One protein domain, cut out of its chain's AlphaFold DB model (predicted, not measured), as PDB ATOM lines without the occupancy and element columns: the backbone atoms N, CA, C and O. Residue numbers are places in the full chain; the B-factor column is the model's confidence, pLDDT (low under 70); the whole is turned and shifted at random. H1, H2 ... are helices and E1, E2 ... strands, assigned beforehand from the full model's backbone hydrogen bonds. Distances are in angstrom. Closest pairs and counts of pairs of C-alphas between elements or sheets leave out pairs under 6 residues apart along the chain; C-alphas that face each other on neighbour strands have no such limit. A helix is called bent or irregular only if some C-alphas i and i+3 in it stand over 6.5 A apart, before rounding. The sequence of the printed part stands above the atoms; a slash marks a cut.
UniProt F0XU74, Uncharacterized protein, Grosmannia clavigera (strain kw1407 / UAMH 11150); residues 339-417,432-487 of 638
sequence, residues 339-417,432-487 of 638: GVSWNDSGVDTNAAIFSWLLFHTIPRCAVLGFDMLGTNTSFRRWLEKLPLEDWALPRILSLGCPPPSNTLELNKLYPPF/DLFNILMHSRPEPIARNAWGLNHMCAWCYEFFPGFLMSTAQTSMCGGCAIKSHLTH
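What this domain is: This is residues 339 to 417 and 432 to 487 of the 638 residues of an uncharacterized protein of Grosmannia clavigera (strain kw1407 / UAMH 11150) (UniProt F0XU74). One long, kinked helix, H1, runs through the middle, with shorter helices set loosely round it: H7 packs across its first part, H3 and H5 make a touching pair to one side, and H2 and H4 lie elsewhere round it. A small two-stranded hairpin, E1 and E2, lies near the first half of H1, and the short H6 and the outlying H4 are toward opposite ends of the whole. The printed part has 135 residues, with seven named helices and two named strands in the order H1 H2 H3 H4 H5 H6 E1 E2 H7. The sheet, E1 - E2, is antiparallel and the class is mostly helix. The whole is compact, with a radius of gyration of the C-alphas of 14.9 A, and spans 41 by 33 by 29 A.

Where its parts are: E1 is residues 453 to 455, 6.6 A long, and E2 is residues 462 to 464, 7.1 A. H1, residues 349 to 368, measures 26.5 A from C-alpha 349 at (17.646, -11.965, 32.590) to C-alpha 368 at (5.997, -6.938, 55.813). H1 has a kink of 28 degrees near residue 357 and is only just irregular, C-alphas 359 and 362 being 6.9 A apart. H7, residues 477 to 486, is 14.1 A long and ends with C-alpha 486 at (7.960, -23.538, 37.240). H3 is residues 392 to 400, 12.1 A, and H4 is residues 407 to 413, 10.8 A. H4 is only just irregular, with C-alphas 408 and 411 6.7 A apart. H2 is residues 378 to 384, 9.7 A; H5 is residues 432 to 437, 8.6 A; H6 is residues 446 to 449, 5.3 A.

How they stand to each other: E1 and E2 form an antiparallel hairpin at 139 degrees, with N 454 and O 463 2.8 A apart and N 463 and O 454 2.9 A apart, both within hydrogen-bond range. The closest C-alphas of H1 and E2, Ser 355 and Phe 463, are 7.5 A apart; those of H6 and E2, Ala 449 and Pro 464, 6.8 A. H1 touches H7 with residues 349 to 356 alone, about perpendicular at 90 degrees, closest at the C-alphas of Ala 352 and Gly 477, 3.8 A. H3 and H5 touch at a shallow tilt of 27 degrees, opposite ways, closest at the C-alphas of Ala 392 and Ile 436, 5.6 A. H1 and H4 are close but not clearly touching, closest at the C-alphas of Ala 366 and Leu 410, 7.7 A. H2 and H3 are also close but not clearly touching, closest at the C-alphas of Glu 384 and Leu 393, 7.1 A. H1 and H2 are apart. In H2, H3, H5 and H7 every O i to N i+4 pair is within hydrogen-bond range; H1 has 14 of 16, H4 has 1 of 3 beside 2 of 4 O i to N i+3 pairs, and H6 is too short for an i+4 pair.

The domain as a whole: The two C-alphas farthest apart, those of Asn 343 and Leu 408, are 41.8 A apart. Residues 418 to 431 are not printed, and C-alphas 417 and 432 are 17.4 A apart across the cut. Of the links printed whole, E2 to H7 is long, with 12 residues. The mean pLDDT of the printed part is 77.7, and it is under 70 in residues 399 to 417, 432 to 452 and 471 to 472.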
ATOM      1  N   GLY A 339      22.727 -18.758  36.744       87.31
ATOM      2  CA  GLY A 339      22.408 -18.406  38.125       87.31
ATOM      3  C   GLY A 339      20.914 -18.474  38.455       87.31
ATOM      4  O   GLY A 339      20.579 -18.907  39.556       87.31
ATOM      5  N   VAL A 340      20.020 -18.140  37.515       91.50
ATOM      6  CA  VAL A 340      18.558 -18.188  37.714       91.50
ATOM      7  C   VAL A 340      17.963 -19.527  37.280       91.50
ATOM      8  O   VAL A 340      17.160 -20.094  38.016       91.50
ATOM      9  N   SER A 341      18.363 -20.026  36.110       90.06
ATOM     10  CA  SER A 341      17.916 -21.290  35.512       90.06
ATOM     11  C   SER A 341      19.126 -22.128  35.096       90.06
ATOM     12  O   SER A 341      20.243 -21.618  34.963       90.06
ATOM     13  N   TRP A 342      18.933 -23.438  34.933       83.44
ATOM     14  CA  TRP A 342      19.980 -24.325  34.425       83.44
ATOM     15  C   TRP A 342      20.162 -24.217  32.904       83.44
ATOM     16  O   TRP A 342      21.255 -24.480  32.394       83.44
ATOM     17  N   ASN A 343      19.104 -23.866  32.172       84.19
ATOM     18  CA  ASN A 343      19.118 -23.721  30.719       84.19
ATOM     19  C   ASN A 343      18.842 -22.274  30.292       84.19
ATOM     20  O   ASN A 343      18.490 -21.424  31.103       84.19
ATOM     21  N   ASP A 344      19.027 -21.993  29.002       85.38
ATOM     22  CA  ASP A 344      18.577 -20.727  28.441       85.38
ATOM     23  C   ASP A 344      17.044 -20.672  28.469       85.38
ATOM     24  O   ASP A 344      16.361 -21.491  27.847       85.38
ATOM     25  N   SER A 345      16.511 -19.709  29.217       86.81
ATOM     26  CA  SER A 345      15.076 -19.456  29.298       86.81
ATOM     27  C   SER A 345      14.523 -18.721  28.077       86.81
ATOM     28  O   SER A 345      13.307 -18.595  27.955       86.81
ATOM     29  N   GLY A 346      15.383 -18.181  27.204       86.62
ATOM     30  CA  GLY A 346      14.978 -17.307  26.099       86.62
ATOM     31  C   GLY A 346      14.379 -15.975  26.570       86.62
ATOM     32  O   GLY A 346      13.735 -15.271  25.796       86.62
ATOM     33  N   VAL A 347      14.566 -15.639  27.850       87.56
ATOM     34  CA  VAL A 347      14.082 -14.406  28.482       87.56
ATOM     35  C   VAL A 347      15.295 -13.573  28.862       87.56
ATOM     36  O   VAL A 347      16.246 -14.095  29.441       87.56
ATOM     37  N   ASP A 348      15.241 -12.273  28.585       86.75
ATOM     38  CA  ASP A 348      16.240 -11.333  29.079       86.75
ATOM     39  C   ASP A 348      16.295 -11.358  30.614       86.75
ATOM     40  O   ASP A 348      15.339 -10.983  31.296       86.75
ATOM     41  N   THR A 349      17.439 -11.793  31.148       87.56
ATOM     42  CA  THR A 349      17.646 -11.965  32.590       87.56
ATOM     43  C   THR A 349      17.529 -10.639  33.334       87.56
ATOM     44  O   THR A 349      16.923 -10.611  34.403       87.56
ATOM     45  N   ASN A 350      18.015  -9.529  32.771       87.62
ATOM     46  CA  ASN A 350      17.902  -8.221  33.417       87.62
ATOM     47  C   ASN A 350      16.431  -7.809  33.531       87.62
ATOM     48  O   ASN A 350      15.931  -7.591  34.636       87.62
ATOM     49  N   ALA A 351      15.704  -7.781  32.409       87.75
ATOM     50  CA  ALA A 351      14.276  -7.470  32.405       87.75
ATOM     51  C   ALA A 351      13.486  -8.392  33.347       87.75
ATOM     52  O   ALA A 351      12.614  -7.935  34.090       87.75
ATOM     53  N   ALA A 352      13.812  -9.685  33.363       92.12
ATOM     54  CA  ALA A 352      13.161 -10.670  34.207       92.12
ATOM     55  C   ALA A 352      13.374 -10.441  35.705       92.12
ATOM     56  O   ALA A 352      12.405 -10.392  36.465       92.12
ATOM     57  N   ILE A 353      14.628 -10.266  36.122       93.00
ATOM     58  CA  ILE A 353      14.978 -10.024  37.520       93.00
ATOM     59  C   ILE A 353      14.401  -8.693  37.981       93.00
ATOM     60  O   ILE A 353      13.737  -8.639  39.011       93.00
ATOM     61  N   PHE A 354      14.585  -7.615  37.225       90.56
ATOM     62  CA  PHE A 354      14.204  -6.296  37.719       90.56
ATOM     63  C   PHE A 354      12.703  -6.035  37.671       90.56
ATOM     64  O   PHE A 354      12.187  -5.412  38.596       90.56
ATOM     65  N   SER A 355      11.974  -6.567  36.685       90.88
ATOM     66  CA  SER A 355      10.506  -6.483  36.699       90.88
ATOM     67  C   SER A 355       9.905  -7.195  37.910       90.88
ATOM     68  O   SER A 355       9.039  -6.637  38.578       90.88
ATOM     69  N   TRP A 356      10.400  -8.381  38.265       94.00
ATOM     70  CA  TRP A 356       9.904  -9.105  39.436       94.00
ATOM     71  C   TRP A 356      10.383  -8.498  40.762       94.00
ATOM     72  O   TRP A 356       9.638  -8.441  41.746       94.00
ATOM     73  N   LEU A 357      11.626  -8.018  40.807       92.56
ATOM     74  CA  LEU A 357      12.214  -7.410  41.994       92.56
ATOM     75  C   LEU A 357      11.506  -6.102  42.361       92.56
ATOM     76  O   LEU A 357      11.031  -5.974  43.488       92.56
ATOM     77  N   LEU A 358      11.425  -5.164  41.413       88.88
ATOM     78  CA  LEU A 358      10.941  -3.802  41.647       88.88
ATOM     79  C   LEU A 358       9.429  -3.742  41.872       88.88
ATOM     80  O   LEU A 358       8.976  -2.985  42.722       88.88
ATOM     81  N   PHE A 359       8.652  -4.542  41.138       89.56
ATOM     82  CA  PHE A 359       7.188  -4.429  41.146       89.56
ATOM     83  C   PHE A 359       6.501  -5.441  42.066       89.56
ATOM     84  O   PHE A 359       5.343  -5.250  42.425       89.56
ATOM     85  N   HIS A 360       7.191  -6.507  42.482       91.12
ATOM     86  CA  HIS A 360       6.588  -7.527  43.345       91.12
ATOM     87  C   HIS A 360       7.355  -7.731  44.644       91.12
ATOM     88  O   HIS A 360       6.776  -7.595  45.722       91.12
ATOM     89  N   THR A 361       8.649  -8.051  44.564       92.19
ATOM     90  CA  THR A 361       9.406  -8.480  45.748       92.19
ATOM     91  C   THR A 361       9.634  -7.318  46.717       92.19
ATOM     92  O   THR A 361       9.214  -7.415  47.865       92.19
ATOM     93  N   ILE A 362      10.213  -6.195  46.266       90.44
ATOM     94  CA  ILE A 362      10.500  -5.034  47.131       90.44
ATOM     95  C   ILE A 362       9.229  -4.477  47.792       90.44
ATOM     96  O   ILE A 362       9.229  -4.356  49.021       90.44
ATOM     97  N   PRO A 363       8.134  -4.189  47.055       88.81
ATOM     98  CA  PRO A 363       6.920  -3.668  47.679       88.81
ATOM     99  C   PRO A 363       6.355  -4.628  48.729       88.81
ATOM    100  O   PRO A 363       5.950  -4.204  49.811       88.81
ATOM    101  N   ARG A 364       6.378  -5.941  48.455       92.81
ATOM    102  CA  ARG A 364       5.882  -6.946  49.401       92.81
ATOM    103  C   ARG A 364       6.757  -7.044  50.653       92.81
ATOM    104  O   ARG A 364       6.211  -7.112  51.752       92.81
ATOM    105  N   CYS A 365       8.081  -7.014  50.507       92.94
ATOM    106  CA  CYS A 365       9.010  -6.965  51.639       92.94
ATOM    107  C   CYS A 365       8.757  -5.734  52.508       92.94
ATOM    108  O   CYS A 365       8.672  -5.857  53.726       92.94
ATOM    109  N   ALA A 366       8.563  -4.570  51.886       88.62
ATOM    110  CA  ALA A 366       8.335  -3.327  52.604       88.62
ATOM    111  C   ALA A 366       7.029  -3.341  53.415       88.62
ATOM    112  O   ALA A 366       7.030  -2.923  54.571       88.62
ATOM    113  N   VAL A 367       5.942  -3.892  52.857       89.88
ATOM    114  CA  VAL A 367       4.671  -4.093  53.585       89.88
ATOM    115  C   VAL A 367       4.865  -4.982  54.817       89.88
ATOM    116  O   VAL A 367       4.272  -4.722  55.861       89.88
ATOM    117  N   LEU A 368       5.707  -6.012  54.713       93.00
ATOM    118  CA  LEU A 368       5.997  -6.938  55.813       93.00
ATOM    119  C   LEU A 368       7.101  -6.438  56.758       93.00
ATOM    120  O   LEU A 368       7.321  -7.031  57.815       93.00
ATOM    121  N   GLY A 369       7.762  -5.325  56.434       93.31
ATOM    122  CA  GLY A 369       8.875  -4.775  57.207       93.31
ATOM    123  C   GLY A 369      10.178  -5.573  57.087       93.31
ATOM    124  O   GLY A 369      11.004  -5.503  57.991       93.31
ATOM    125  N   PHE A 370      10.367  -6.328  56.003       94.31
ATOM    126  CA  PHE A 370      11.605  -7.064  55.744       94.31
ATOM    127  C   PHE A 370      12.565  -6.263  54.868       94.31
ATOM    128  O   PHE A 370      12.171  -5.704  53.844       94.31
ATOM    129  N   ASP A 371      13.846  -6.283  55.230       90.44
ATOM    130  CA  ASP A 371      14.935  -5.825  54.370       90.44
ATOM    131  C   ASP A 371      15.622  -7.034  53.725       90.44
ATOM    132  O   ASP A 371      16.431  -7.712  54.353       90.44
ATOM    133  N   MET A 372      15.296  -7.303  52.458       89.25
ATOM    134  CA  MET A 372      15.953  -8.344  51.660       89.25
ATOM    135  C   MET A 372      17.111  -7.802  50.808       89.25
ATOM    136  O   MET A 372      17.796  -8.586  50.155       89.25
ATOM    137  N   LEU A 373      17.371  -6.491  50.802       90.50
ATOM    138  CA  LEU A 373      18.384  -5.847  49.949       90.50
ATOM    139  C   LEU A 373      19.518  -5.172  50.738       90.50
ATOM    140  O   LEU A 373      20.437  -4.583  50.153       90.50
ATOM    141  N   GLY A 374      19.501  -5.306  52.061       88.00
ATOM    142  CA  GLY A 374      20.607  -4.958  52.938       88.00
ATOM    143  C   GLY A 374      21.905  -5.648  52.518       88.00
ATOM    144  O   GLY A 374      21.915  -6.748  51.972       88.00
ATOM    145  N   THR A 375      23.044  -5.005  52.778       84.50
ATOM    146  CA  THR A 375      24.380  -5.457  52.330       84.50
ATOM    147  C   THR A 375      24.750  -6.875  52.772       84.50
ATOM    148  O   THR A 375      25.597  -7.514  52.153       84.50
ATOM    149  N   ASN A 376      24.129  -7.370  53.843       82.50
ATOM    150  CA  ASN A 376      24.431  -8.673  54.427       82.50
ATOM    151  C   ASN A 376      23.359  -9.734  54.158       82.50
ATOM    152  O   ASN A 376      23.525 -10.867  54.606       82.50
ATOM    153  N   THR A 377      22.291  -9.407  53.426       90.38
ATOM    154  CA  THR A 377      21.231 -10.376  53.132       90.38
ATOM    155  C   THR A 377      21.710 -11.385  52.097       90.38
ATOM    156  O   THR A 377      22.481 -11.083  51.175       90.38
ATOM    157  N   SER A 378      21.248 -12.622  52.231       92.44
ATOM    158  CA  SER A 378      21.586 -13.668  51.274       92.44
ATOM    159  C   SER A 378      20.893 -13.421  49.936       92.44
ATOM    160  O   SER A 378      21.481 -13.706  48.895       92.44
ATOM    161  N   PHE A 379      19.708 -12.805  49.940       95.19
ATOM    162  CA  PHE A 379      19.016 -12.426  48.706       95.19
ATOM    163  C   PHE A 379      19.810 -11.424  47.865       95.19
ATOM    164  O   PHE A 379      19.987 -11.631  46.663       95.19
ATOM    165  N   ARG A 380      20.385 -10.385  48.486       93.00
ATOM    166  CA  ARG A 380      21.278  -9.457  47.782       93.00
ATOM    167  C   ARG A 380      22.517 -10.157  47.244       93.00
ATOM    168  O   ARG A 380      22.865  -9.959  46.088       93.00
ATOM    169  N   ARG A 381      23.157 -11.006  48.049       92.62
ATOM    170  CA  ARG A 381      24.330 -11.779  47.606       92.62
ATOM    171  C   ARG A 381      23.996 -12.720  46.448       92.62
ATOM    172  O   ARG A 381      24.865 -13.007  45.633       92.62
ATOM    173  N   TRP A 382      22.765 -13.226  46.375       95.31
ATOM    174  CA  TRP A 382      22.288 -13.979  45.218       95.31
ATOM    175  C   TRP A 382      22.180 -13.079  43.982       95.31
ATOM    176  O   TRP A 382      22.719 -13.445  42.943       95.31
ATOM    177  N   LEU A 383      21.586 -11.884  44.106       94.12
ATOM    178  CA  LEU A 383      21.510 -10.902  43.013       94.12
ATOM    179  C   LEU A 383      22.902 -10.472  42.516       94.12
ATOM    180  O   LEU A 383      23.119 -10.395  41.314       94.12
ATOM    181  N   GLU A 384      23.858 -10.248  43.421       91.12
ATOM    182  CA  GLU A 384      25.249  -9.888  43.090       91.12
ATOM    183  C   GLU A 384      26.010 -11.008  42.359       91.12
ATOM    184  O   GLU A 384      27.022 -10.747  41.716       91.12
ATOM    185  N   LYS A 385      25.539 -12.258  42.453       90.81
ATOM    186  CA  LYS A 385      26.112 -13.412  41.742       90.81
ATOM    187  C   LYS A 385      25.507 -13.652  40.365       90.81
ATOM    188  O   LYS A 385      25.988 -14.529  39.644       90.81
ATOM    189  N   LEU A 386      24.413 -12.976  40.037       90.50
ATOM    190  CA  LEU A 386      23.790 -13.118  38.733       90.50
ATOM    191  C   LEU A 386      24.627 -12.399  37.667       90.50
ATOM    192  O   LEU A 386      25.252 -11.383  37.973       90.50
ATOM    193  N   PRO A 387      24.609 -12.879  36.413       85.00
ATOM    194  CA  PRO A 387      25.253 -12.217  35.282       85.00
ATOM    195  C   PRO A 387      24.424 -11.004  34.822       85.00
ATOM    196  O   PRO A 387      23.967 -10.937  33.683       85.00
ATOM    197  N   LEU A 388      24.156 -10.076  35.741       85.75
ATOM    198  CA  LEU A 388      23.482  -8.813  35.447       85.75
ATOM    199  C   LEU A 388      24.466  -7.854  34.776       85.75
ATOM    200  O   LEU A 388      25.680  -8.015  34.898       85.75
ATOM    201  N   GLU A 389      23.944  -6.835  34.094       82.94
ATOM    202  CA  GLU A 389      24.798  -5.760  33.579       82.94
ATOM    203  C   GLU A 389      25.628  -5.123  34.707       82.94
ATOM    204  O   GLU A 389      25.155  -4.954  35.839       82.94
ATOM    205  N   ASP A 390      26.876  -4.761  34.393       78.19
ATOM    206  CA  ASP A 390      27.779  -4.122  35.347       78.19
ATOM    207  C   ASP A 390      27.097  -2.904  35.979       78.19
ATOM    208  O   ASP A 390      26.548  -2.038  35.297       78.19
ATOM    209  N   TRP A 391      27.153  -2.822  37.310       78.25
ATOM    210  CA  TRP A 391      26.506  -1.776  38.109       78.25
ATOM    211  C   TRP A 391      24.973  -1.760  38.089       78.25
ATOM    212  O   TRP A 391      24.400  -0.919  38.785       78.25
ATOM    213  N   ALA A 392      24.289  -2.680  37.400       82.56
ATOM    214  CA  ALA A 392      22.829  -2.672  37.336       82.56
ATOM    215  C   ALA A 392      22.189  -2.748  38.724       82.56
ATOM    216  O   ALA A 392      21.360  -1.911  39.081       82.56
ATOM    217  N   LEU A 393      22.648  -3.687  39.557       85.31
ATOM    218  CA  LEU A 393      22.145  -3.836  40.918       85.31
ATOM    219  C   LEU A 393      22.472  -2.621  41.815       85.31
ATOM    220  O   LEU A 393      21.525  -2.056  42.357       85.31
ATOM    221  N   PRO A 394      23.734  -2.154  41.971       83.38
ATOM    222  CA  PRO A 394      24.027  -0.940  42.737       83.38
ATOM    223  C   PRO A 394      23.205   0.277  42.311       83.38
ATOM    224  O   PRO A 394      22.716   1.015  43.166       83.38
ATOM    225  N   ARG A 395      23.026   0.476  41.001       76.50
ATOM    226  CA  ARG A 395      22.257   1.608  40.486       76.50
ATOM    227  C   ARG A 395      20.766   1.452  40.800       76.50
ATOM    228  O   ARG A 395      20.151   2.400  41.271       76.50
ATOM    229  N   ILE A 396      20.200   0.254  40.679       77.25
ATOM    230  CA  ILE A 396      18.810  -0.007  41.084       77.25
ATOM    231  C   ILE A 396      18.597   0.178  42.586       77.25
ATOM    232  O   ILE A 396      17.608   0.780  42.997       77.25
ATOM    233  N   LEU A 397      19.544  -0.269  43.409       78.00
ATOM    234  CA  LEU A 397      19.506  -0.021  44.849       78.00
ATOM    235  C   LEU A 397      19.571   1.480  45.166       78.00
ATOM    236  O   LEU A 397      18.895   1.931  46.086       78.00
ATOM    237  N   SER A 398      20.335   2.257  44.388       72.50
ATOM    238  CA  SER A 398      20.395   3.717  44.532       72.50
ATOM    239  C   SER A 398      19.117   4.432  44.087       72.50
ATOM    240  O   SER A 398      18.811   5.499  44.609       72.50
ATOM    241  N   LEU A 399      18.364   3.828  43.164       66.38
ATOM    242  CA  LEU A 399      17.099   4.347  42.657       66.38
ATOM    243  C   LEU A 399      15.911   4.040  43.586       66.38
ATOM    244  O   LEU A 399      15.021   4.871  43.731       66.38
ATOM    245  N   GLY A 400      15.870   2.846  44.189       56.66
ATOM    246  CA  GLY A 400      14.633   2.279  44.747       56.66
ATOM    247  C   GLY A 400      14.610   1.961  46.245       56.66
ATOM    248  O   GLY A 400      13.578   1.488  46.724       56.66
ATOM    249  N   CYS A 401      15.692   2.187  46.997       53.72
ATOM    250  CA  CYS A 401      15.735   1.876  48.432       53.72
ATOM    251  C   CYS A 401      16.213   3.078  49.261       53.72
ATOM    252  O   CYS A 401      17.403   3.166  49.576       53.72
ATOM    253  N   PRO A 402      15.322   3.992  49.690       44.12
ATOM    254  CA  PRO A 402      15.662   4.824  50.831       44.12
ATOM    255  C   PRO A 402      15.906   3.909  52.039       44.12
ATOM    256  O   PRO A 402      15.238   2.878  52.177       44.12
ATOM    257  N   PRO A 403      16.863   4.248  52.917       41.06
ATOM    258  CA  PRO A 403      17.110   3.474  54.123       41.06
ATOM    259  C   PRO A 403      15.811   3.344  54.945       41.06
ATOM    260  O   PRO A 403      15.000   4.274  54.948       41.06
ATOM    261  N   PRO A 404      15.608   2.222  55.659       44.66
ATOM    262  CA  PRO A 404      14.349   1.847  56.319       44.66
ATOM    263  C   PRO A 404      13.995   2.705  57.553       44.66
ATOM    264  O   PRO A 404      13.395   2.224  58.508       44.66
ATOM    265  N   SER A 405      14.363   3.986  57.583       46.06
ATOM    266  CA  SER A 405      14.213   4.835  58.763       46.06
ATOM    267  C   SER A 405      12.798   5.369  59.006       46.06
ATOM    268  O   SER A 405      12.592   5.905  60.084       46.06
ATOM    269  N   ASN A 406      11.831   5.225  58.086       43.88
ATOM    270  CA  ASN A 406      10.414   5.536  58.351       43.88
ATOM    271  C   ASN A 406       9.463   4.846  57.349       43.88
ATOM    272  O   ASN A 406       9.387   5.217  56.180       43.88
ATOM    273  N   THR A 407       8.671   3.887  57.829       46.78
ATOM    274  CA  THR A 407       7.645   3.137  57.075       46.78
ATOM    275  C   THR A 407       6.508   4.002  56.512       46.78
ATOM    276  O   THR A 407       5.814   3.572  55.596       46.78
ATOM    277  N   LEU A 408       6.328   5.238  56.997       42.28
ATOM    278  CA  LEU A 408       5.274   6.152  56.533       42.28
ATOM    279  C   LEU A 408       5.563   6.843  55.182       42.28
ATOM    280  O   LEU A 408       4.638   7.359  54.561       42.28
ATOM    281  N   GLU A 409       6.811   6.850  54.703       42.56
ATOM    282  CA  GLU A 409       7.186   7.490  53.423       42.56
ATOM    283  C   GLU A 409       7.154   6.517  52.230       42.56
ATOM    284  O   GLU A 409       7.211   6.938  51.076       42.56
ATOM    285  N   LEU A 410       6.994   5.215  52.474       41.09
ATOM    286  CA  LEU A 410       7.002   4.191  51.423       41.09
ATOM    287  C   LEU A 410       5.794   4.303  50.474       41.09
ATOM    288  O   LEU A 410       5.942   4.115  49.268       41.09
ATOM    289  N   ASN A 411       4.644   4.748  50.993       39.06
ATOM    290  CA  ASN A 411       3.458   5.086  50.193       39.06
ATOM    291  C   ASN A 411       3.650   6.333  49.306       39.06
ATOM    292  O   ASN A 411       2.865   6.543  48.387       39.06
ATOM    293  N   LYS A 412       4.671   7.166  49.561       39.12
ATOM    294  CA  LYS A 412       5.009   8.325  48.714       39.12
ATOM    295  C   LYS A 412       6.009   7.983  47.607       39.12
ATOM    296  O   LYS A 412       6.071   8.698  46.616       39.12
ATOM    297  N   LEU A 413       6.787   6.913  47.776       39.91
ATOM    298  CA  LEU A 413       7.816   6.478  46.823       39.91
ATOM    299  C   LEU A 413       7.300   5.451  45.814       39.91
ATOM    300  O   LEU A 413       7.782   5.411  44.687       39.91
ATOM    301  N   TYR A 414       6.288   4.675  46.203       43.12
ATOM    302  CA  TYR A 414       5.537   3.796  45.315       43.12
ATOM    303  C   TYR A 414       4.037   4.088  45.444       43.12
ATOM    304  O   TYR A 414       3.303   3.256  45.985       43.12
ATOM    305  N   PRO A 415       3.528   5.246  44.978       37.53
ATOM    306  CA  PRO A 415       2.106   5.312  44.682       37.53
ATOM    307  C   PRO A 415       1.801   4.171  43.702       37.53
ATOM    308  O   PRO A 415       2.649   3.877  42.848       37.53
ATOM    309  N   PRO A 416       0.638   3.502  43.792       41.75
ATOM    310  CA  PRO A 416       0.201   2.647  42.699       41.75
ATOM    311  C   PRO A 416       0.388   3.441  41.404       41.75
ATOM    312  O   PRO A 416      -0.024   4.600  41.338       41.75
ATOM    313  N   PHE A 417       1.042   2.854  40.394       46.56
ATOM    314  CA  PHE A 417       1.355   3.505  39.107       46.56
ATOM    315  C   PHE A 417       0.128   4.156  38.429       46.56
ATOM    316  O   PHE A 417       0.270   4.898  37.460       46.56
ATOM    317  N   ASP A 432      16.845   6.866  34.126       67.56
ATOM    318  CA  ASP A 432      17.971   6.246  34.803       67.56
ATOM    319  C   ASP A 432      17.837   4.727  34.787       67.56
ATOM    320  O   ASP A 432      18.768   4.048  34.366       67.56
ATOM    321  N   LEU A 433      16.664   4.179  35.127       67.62
ATOM    322  CA  LEU A 433      16.403   2.739  35.059       67.62
ATOM    323  C   LEU A 433      16.617   2.187  33.646       67.62
ATOM    324  O   LEU A 433      17.244   1.144  33.477       67.62
ATOM    325  N   PHE A 434      16.154   2.894  32.619       69.00
ATOM    326  CA  PHE A 434      16.397   2.525  31.231       69.00
ATOM    327  C   PHE A 434      17.894   2.539  30.911       69.00
ATOM    328  O   PHE A 434      18.430   1.544  30.430       69.00
ATOM    329  N   ASN A 435      18.589   3.636  31.218       68.88
ATOM    330  CA  ASN A 435      20.023   3.779  30.975       68.88
ATOM    331  C   ASN A 435      20.837   2.709  31.712       68.88
ATOM    332  O   ASN A 435      21.891   2.307  31.226       68.88
ATOM    333  N   ILE A 436      20.357   2.253  32.869       69.00
ATOM    334  CA  ILE A 436      20.952   1.172  33.652       69.00
ATOM    335  C   ILE A 436      20.795  -0.181  32.968       69.00
ATOM    336  O   ILE A 436      21.731  -0.964  33.017       69.00
ATOM    337  N   LEU A 437      19.625  -0.453  32.390       67.81
ATOM    338  CA  LEU A 437      19.254  -1.774  31.870       67.81
ATOM    339  C   LEU A 437      19.525  -1.967  30.382       67.81
ATOM    340  O   LEU A 437      19.430  -3.082  29.874       67.81
ATOM    341  N   MET A 438      19.762  -0.870  29.672       65.94
ATOM    342  CA  MET A 438      19.865  -0.835  28.217       65.94
ATOM    343  C   MET A 438      21.232  -0.338  27.752       65.94
ATOM    344  O   MET A 438      21.388  -0.066  26.561       65.94
ATOM    345  N   HIS A 439      22.228  -0.249  28.647       60.19
ATOM    346  CA  HIS A 439      23.575   0.240  28.313       60.19
ATOM    347  C   HIS A 439      24.233  -0.578  27.184       60.19
ATOM    348  O   HIS A 439      25.133  -0.082  26.508       60.19
ATOM    349  N   SER A 440      23.735  -1.793  26.926       55.00
ATOM    350  CA  SER A 440      24.249  -2.710  25.903       55.00
ATOM    351  C   SER A 440      23.367  -2.866  24.651       55.00
ATOM    352  O   SER A 440      23.731  -3.633  23.757       55.00
ATOM    353  N   ARG A 441      22.200  -2.204  24.542       56.34
ATOM    354  CA  ARG A 441      21.265  -2.437  23.416       56.34
ATOM    355  C   ARG A 441      21.353  -1.367  22.316       56.34
ATOM    356  O   ARG A 441      21.386  -0.178  22.621       56.34
ATOM    357  N   PRO A 442      21.329  -1.755  21.022       53.00
ATOM    358  CA  PRO A 442      21.359  -0.802  19.917       53.00
ATOM    359  C   PRO A 442      20.110   0.101  19.884       53.00
ATOM    360  O   PRO A 442      18.977  -0.342  20.082       53.00
ATOM    361  N   GLU A 443      20.350   1.379  19.573       50.28
ATOM    362  CA  GLU A 443      19.434   2.530  19.649       50.28
ATOM    363  C   GLU A 443      18.011   2.402  19.038       50.28
ATOM    364  O   GLU A 443      17.106   3.066  19.552       50.28
ATOM    365  N   PRO A 444      17.718   1.598  17.989       50.03
ATOM    366  CA  PRO A 444      16.392   1.642  17.357       50.03
ATOM    367  C   PRO A 444      15.244   1.109  18.230       50.03
ATOM    368  O   PRO A 444      14.111   1.561  18.086       50.03
ATOM    369  N   ILE A 445      15.516   0.172  19.149       53.12
ATOM    370  CA  ILE A 445      14.495  -0.405  20.049       53.12
ATOM    371  C   ILE A 445      14.180   0.555  21.207       53.12
ATOM    372  O   ILE A 445      13.072   0.545  21.742       53.12
ATOM    373  N   ALA A 446      15.124   1.437  21.553       52.41
ATOM    374  CA  ALA A 446      14.998   2.362  22.669       52.41
ATOM    375  C   ALA A 446      13.803   3.307  22.500       52.41
ATOM    376  O   ALA A 446      13.006   3.431  23.418       52.41
ATOM    377  N   ARG A 447      13.618   3.927  21.326       49.69
ATOM    378  CA  ARG A 447      12.671   5.052  21.160       49.69
ATOM    379  C   ARG A 447      11.193   4.690  21.351       49.69
ATOM    380  O   ARG A 447      10.449   5.528  21.846       49.69
ATOM    381  N   ASN A 448      10.781   3.458  21.046       53.38
ATOM    382  CA  ASN A 448       9.400   3.003  21.277       53.38
ATOM    383  C   ASN A 448       9.184   2.397  22.677       53.38
ATOM    384  O   ASN A 448       8.040   2.234  23.091       53.38
ATOM    385  N   ALA A 449      10.254   2.087  23.420       54.88
ATOM    386  CA  ALA A 449      10.168   1.484  24.753       54.88
ATOM    387  C   ALA A 449       9.820   2.493  25.868       54.88
ATOM    388  O   ALA A 449       9.407   2.081  26.950       54.88
ATOM    389  N   TRP A 450       9.970   3.796  25.599       51.78
ATOM    390  CA  TRP A 450       9.736   4.891  26.552       51.78
ATOM    391  C   TRP A 450       8.264   5.234  26.783       51.78
ATOM    392  O   TRP A 450       7.915   5.750  27.839       51.78
ATOM    393  N   GLY A 451       7.411   5.032  25.775       56.22
ATOM    394  CA  GLY A 451       6.117   5.720  25.714       56.22
ATOM    395  C   GLY A 451       4.915   4.920  26.199       56.22
ATOM    396  O   GLY A 451       3.872   5.511  26.464       56.22
ATOM    397  N   LEU A 452       5.021   3.594  26.293       67.81
ATOM    398  CA  LEU A 452       3.876   2.742  26.587       67.81
ATOM    399  C   LEU A 452       4.197   1.840  27.771       67.81
ATOM    400  O   LEU A 452       5.001   0.912  27.684       67.81
ATOM    401  N   ASN A 453       3.533   2.127  28.888       81.06
ATOM    402  CA  ASN A 453       3.350   1.128  29.921       81.06
ATOM    403  C   ASN A 453       2.457   0.029  29.342       81.06
ATOM    404  O   ASN A 453       1.341   0.288  28.891       81.06
ATOM    405  N   HIS A 454       2.953  -1.199  29.352       87.19
ATOM    406  CA  HIS A 454       2.205  -2.366  28.928       87.19
ATOM    407  C   HIS A 454       1.682  -3.091  30.160       87.19
ATOM    408  O   HIS A 454       2.439  -3.408  31.077       87.19
ATOM    409  N   MET A 455       0.382  -3.370  30.175       92.12
ATOM    410  CA  MET A 455      -0.205  -4.234  31.189       92.12
ATOM    411  C   MET A 455       0.235  -5.675  30.925       92.12
ATOM    412  O   MET A 455       0.039  -6.206  29.829       92.12
ATOM    413  N   CYS A 456       0.832  -6.315  31.925       94.06
ATOM    414  CA  CYS A 456       1.150  -7.732  31.870       94.06
ATOM    415  C   CYS A 456      -0.145  -8.550  31.954       94.06
ATOM    416  O   CYS A 456      -0.875  -8.453  32.933       94.06
ATOM    417  N   ALA A 457      -0.409  -9.415  30.981       94.62
ATOM    418  CA  ALA A 457      -1.597 -10.266  30.938       94.62
ATOM    419  C   ALA A 457      -1.662 -11.298  32.080       94.62
ATOM    420  O   ALA A 457      -2.717 -11.878  32.315       94.62
ATOM    421  N   TRP A 458      -0.547 -11.544  32.777       93.62
ATOM    422  CA  TRP A 458      -0.484 -12.527  33.859       93.62
ATOM    423  C   TRP A 458      -0.667 -11.901  35.242       93.62
ATOM    424  O   TRP A 458      -1.459 -12.391  36.042       93.62
ATOM    425  N   CYS A 459       0.093 -10.847  35.553       94.06
ATOM    426  CA  CYS A 459       0.043 -10.205  36.869       94.06
ATOM    427  C   CYS A 459      -0.769  -8.906  36.886       94.06
ATOM    428  O   CYS A 459      -0.912  -8.327  37.953       94.06
ATOM    429  N   TYR A 460      -1.285  -8.455  35.738       93.44
ATOM    430  CA  TYR A 460      -2.094  -7.239  35.564       93.44
ATOM    431  C   TYR A 460      -1.414  -5.923  35.974       93.44
ATOM    432  O   TYR A 460      -2.042  -4.870  35.938       93.44
ATOM    433  N   GLU A 461      -0.119  -5.961  36.289       90.31
ATOM    434  CA  GLU A 461       0.683  -4.771  36.564       90.31
ATOM    435  C   GLU A 461       1.147  -4.099  35.267       90.31
ATOM    436  O   GLU A 461       1.370  -4.757  34.243       90.31
ATOM    437  N   PHE A 462       1.320  -2.781  35.324       88.69
ATOM    438  CA  PHE A 462       1.834  -1.974  34.222       88.69
ATOM    439  C   PHE A 462       3.360  -1.887  34.284       88.69
ATOM    440  O   PHE A 462       3.922  -1.434  35.279       88.69
ATOM    441  N   PHE A 463       4.030  -2.279  33.199       88.00
ATOM    442  CA  PHE A 463       5.487  -2.244  33.088       88.00
ATOM    443  C   PHE A 463       5.940  -1.375  31.917       88.00
ATOM    444  O   PHE A 463       5.315  -1.412  30.852       88.00
ATOM    445  N   PRO A 464       7.080  -0.679  32.046       86.00
ATOM    446  CA  PRO A 464       7.792  -0.144  30.895       86.00
ATOM    447  C   PRO A 464       8.067  -1.235  29.851       86.00
ATOM    448  O   PRO A 464       8.403  -2.368  30.204       86.00
ATOM    449  N   GLY A 465       7.980  -0.900  28.561       84.00
ATOM    450  CA  GLY A 465       8.121  -1.879  27.476       84.00
ATOM    451  C   GLY A 465       9.430  -2.678  27.494       84.00
ATOM    452  O   GLY A 465       9.436  -3.844  27.111       84.00
ATOM    453  N   PHE A 466      10.526  -2.106  28.003       84.06
ATOM    454  CA  PHE A 466      11.814  -2.804  28.128       84.06
ATOM    455  C   PHE A 466      11.842  -3.885  29.223       84.06
ATOM    456  O   PHE A 466      12.730  -4.732  29.213       84.06
ATOM    457  N   LEU A 467      10.879  -3.880  30.153       88.69
ATOM    458  CA  LEU A 467      10.690  -4.931  31.157       88.69
ATOM    459  C   LEU A 467       9.751  -6.049  30.676       88.69
ATOM    460  O   LEU A 467       9.502  -7.008  31.411       88.69
ATOM    461  N   MET A 468       9.221  -5.948  29.454       89.25
ATOM    462  CA  MET A 468       8.403  -6.991  28.836       89.25
ATOM    463  C   MET A 468       9.295  -8.070  28.214       89.25
ATOM    464  O   MET A 468      10.320  -7.760  27.615       89.25
ATOM    465  N   SER A 469       8.905  -9.344  28.344       84.12
ATOM    466  CA  SER A 469       9.693 -10.484  27.839       84.12
ATOM    467  C   SER A 469       9.869 -10.421  26.320       84.12
ATOM    468  O   SER A 469      10.973 -10.520  25.794       84.12
ATOM    469  N   THR A 470       8.769 -10.173  25.612       77.38
ATOM    470  CA  THR A 470       8.765  -9.789  24.202       77.38
ATOM    471  C   THR A 470       7.587  -8.848  23.968       77.38
ATOM    472  O   THR A 470       6.582  -8.915  24.681       77.38
ATOM    473  N   ALA A 471       7.663  -8.009  22.934       63.31
ATOM    474  CA  ALA A 471       6.536  -7.160  22.540       63.31
ATOM    475  C   ALA A 471       5.274  -7.967  22.156       63.31
ATOM    476  O   ALA A 471       4.176  -7.420  22.150       63.31
ATOM    477  N   GLN A 472       5.419  -9.260  21.839       65.31
ATOM    478  CA  GLN A 472       4.328 -10.116  21.370       65.31
ATOM    479  C   GLN A 472       3.592 -10.844  22.501       65.31
ATOM    480  O   GLN A 472       2.395 -11.086  22.386       65.31
ATOM    481  N   THR A 473       4.274 -11.199  23.593       71.25
ATOM    482  CA  THR A 473       3.728 -12.123  24.605       71.25
ATOM    483  C   THR A 473       2.865 -11.462  25.677       71.25
ATOM    484  O   THR A 473       2.449 -12.165  26.592       71.25
ATOM    485  N   SER A 474       2.657 -10.136  25.621       87.81
ATOM    486  CA  SER A 474       1.931  -9.338  26.635       87.81
ATOM    487  C   SER A 474       2.291  -9.680  28.091       87.81
ATOM    488  O   SER A 474       1.515  -9.446  29.008       87.81
ATOM    489  N   MET A 475       3.490 -10.211  28.333       94.12
ATOM    490  CA  MET A 475       3.928 -10.753  29.617       94.12
ATOM    491  C   MET A 475       5.233 -10.076  30.028       94.12
ATOM    492  O   MET A 475       6.168  -9.987  29.225       94.12
ATOM    493  N   CYS A 476       5.305  -9.610  31.275       94.31
ATOM    494  CA  CYS A 476       6.533  -9.047  31.825       94.31
ATOM    495  C   CYS A 476       7.628 -10.120  31.935       94.31
ATOM    496  O   CYS A 476       7.336 -11.316  32.042       94.31
ATOM    497  N   GLY A 477       8.896  -9.703  31.921       92.81
ATOM    498  CA  GLY A 477      10.037 -10.611  32.054       92.81
ATOM    499  C   GLY A 477       9.947 -11.474  33.316       92.81
ATOM    500  O   GLY A 477      10.277 -12.655  33.276       92.81
ATOM    501  N   GLY A 478       9.448 -10.912  34.418       94.62
ATOM    502  CA  GLY A 478       9.304 -11.576  35.711       94.62
ATOM    503  C   GLY A 478       8.310 -12.737  35.679       94.62
ATOM    504  O   GLY A 478       8.625 -13.847  36.107       94.62
ATOM    505  N   CYS A 479       7.124 -12.520  35.108       96.00
ATOM    506  CA  CYS A 479       6.149 -13.590  34.896       96.00
ATOM    507  C   CYS A 479       6.665 -14.631  33.895       96.00
ATOM    508  O   CYS A 479       6.457 -15.826  34.103       96.00
ATOM    509  N   ALA A 480       7.382 -14.193  32.855       94.94
ATOM    510  CA  ALA A 480       7.980 -15.092  31.874       94.94
ATOM    511  C   ALA A 480       9.013 -16.026  32.516       94.94
ATOM    512  O   ALA A 480       8.905 -17.243  32.370       94.94
ATOM    513  N   ILE A 481       9.966 -15.482  33.288       94.06
ATOM    514  CA  ILE A 481      10.973 -16.297  33.973       94.06
ATOM    515  C   ILE A 481      10.343 -17.161  35.061       94.06
ATOM    516  O   ILE A 481      10.720 -18.317  35.199       94.06
ATOM    517  N   LYS A 482       9.344 -16.664  35.806       95.31
ATOM    518  CA  LYS A 482       8.623 -17.483  36.788       95.31
ATOM    519  C   LYS A 482       7.965 -18.682  36.110       95.31
ATOM    520  O   LYS A 482       8.135 -19.797  36.588       95.31
ATOM    521  N   SER A 483       7.256 -18.459  35.004       94.44
ATOM    522  CA  SER A 483       6.621 -19.530  34.234       94.44
ATOM    523  C   SER A 483       7.650 -20.537  33.722       94.44
ATOM    524  O   SER A 483       7.461 -21.740  33.904       94.44
ATOM    525  N   HIS A 484       8.772 -20.062  33.167       93.56
ATOM    526  CA  HIS A 484       9.879 -20.924  32.742       93.56
ATOM    527  C   HIS A 484      10.412 -21.772  33.895       93.56
ATOM    528  O   HIS A 484      10.462 -22.990  33.779       93.56
ATOM    529  N   LEU A 485      10.738 -21.153  35.032       93.44
ATOM    530  CA  LEU A 485      11.269 -21.849  36.200       93.44
ATOM    531  C   LEU A 485      10.280 -22.883  36.741       93.44
ATOM    532  O   LEU A 485      10.690 -23.990  37.073       93.44
ATOM    533  N   THR A 486       8.982 -22.579  36.794       92.81
ATOM    534  CA  THR A 486       7.960 -23.538  37.240       92.81
ATOM    535  C   THR A 486       7.899 -24.770  36.332       92.81
ATOM    536  O   THR A 486       7.795 -25.891  36.828       92.81
ATOM    537  N   HIS A 487       8.007 -24.579  35.015       91.56
ATOM    538  CA  HIS A 487       7.881 -25.645  34.014       91.56
ATOM    539  C   HIS A 487       9.229 -26.171  33.501       91.56
ATOM    540  O   HIS A 487       9.269 -26.926  32.525       91.56
TER     541      HIS A 487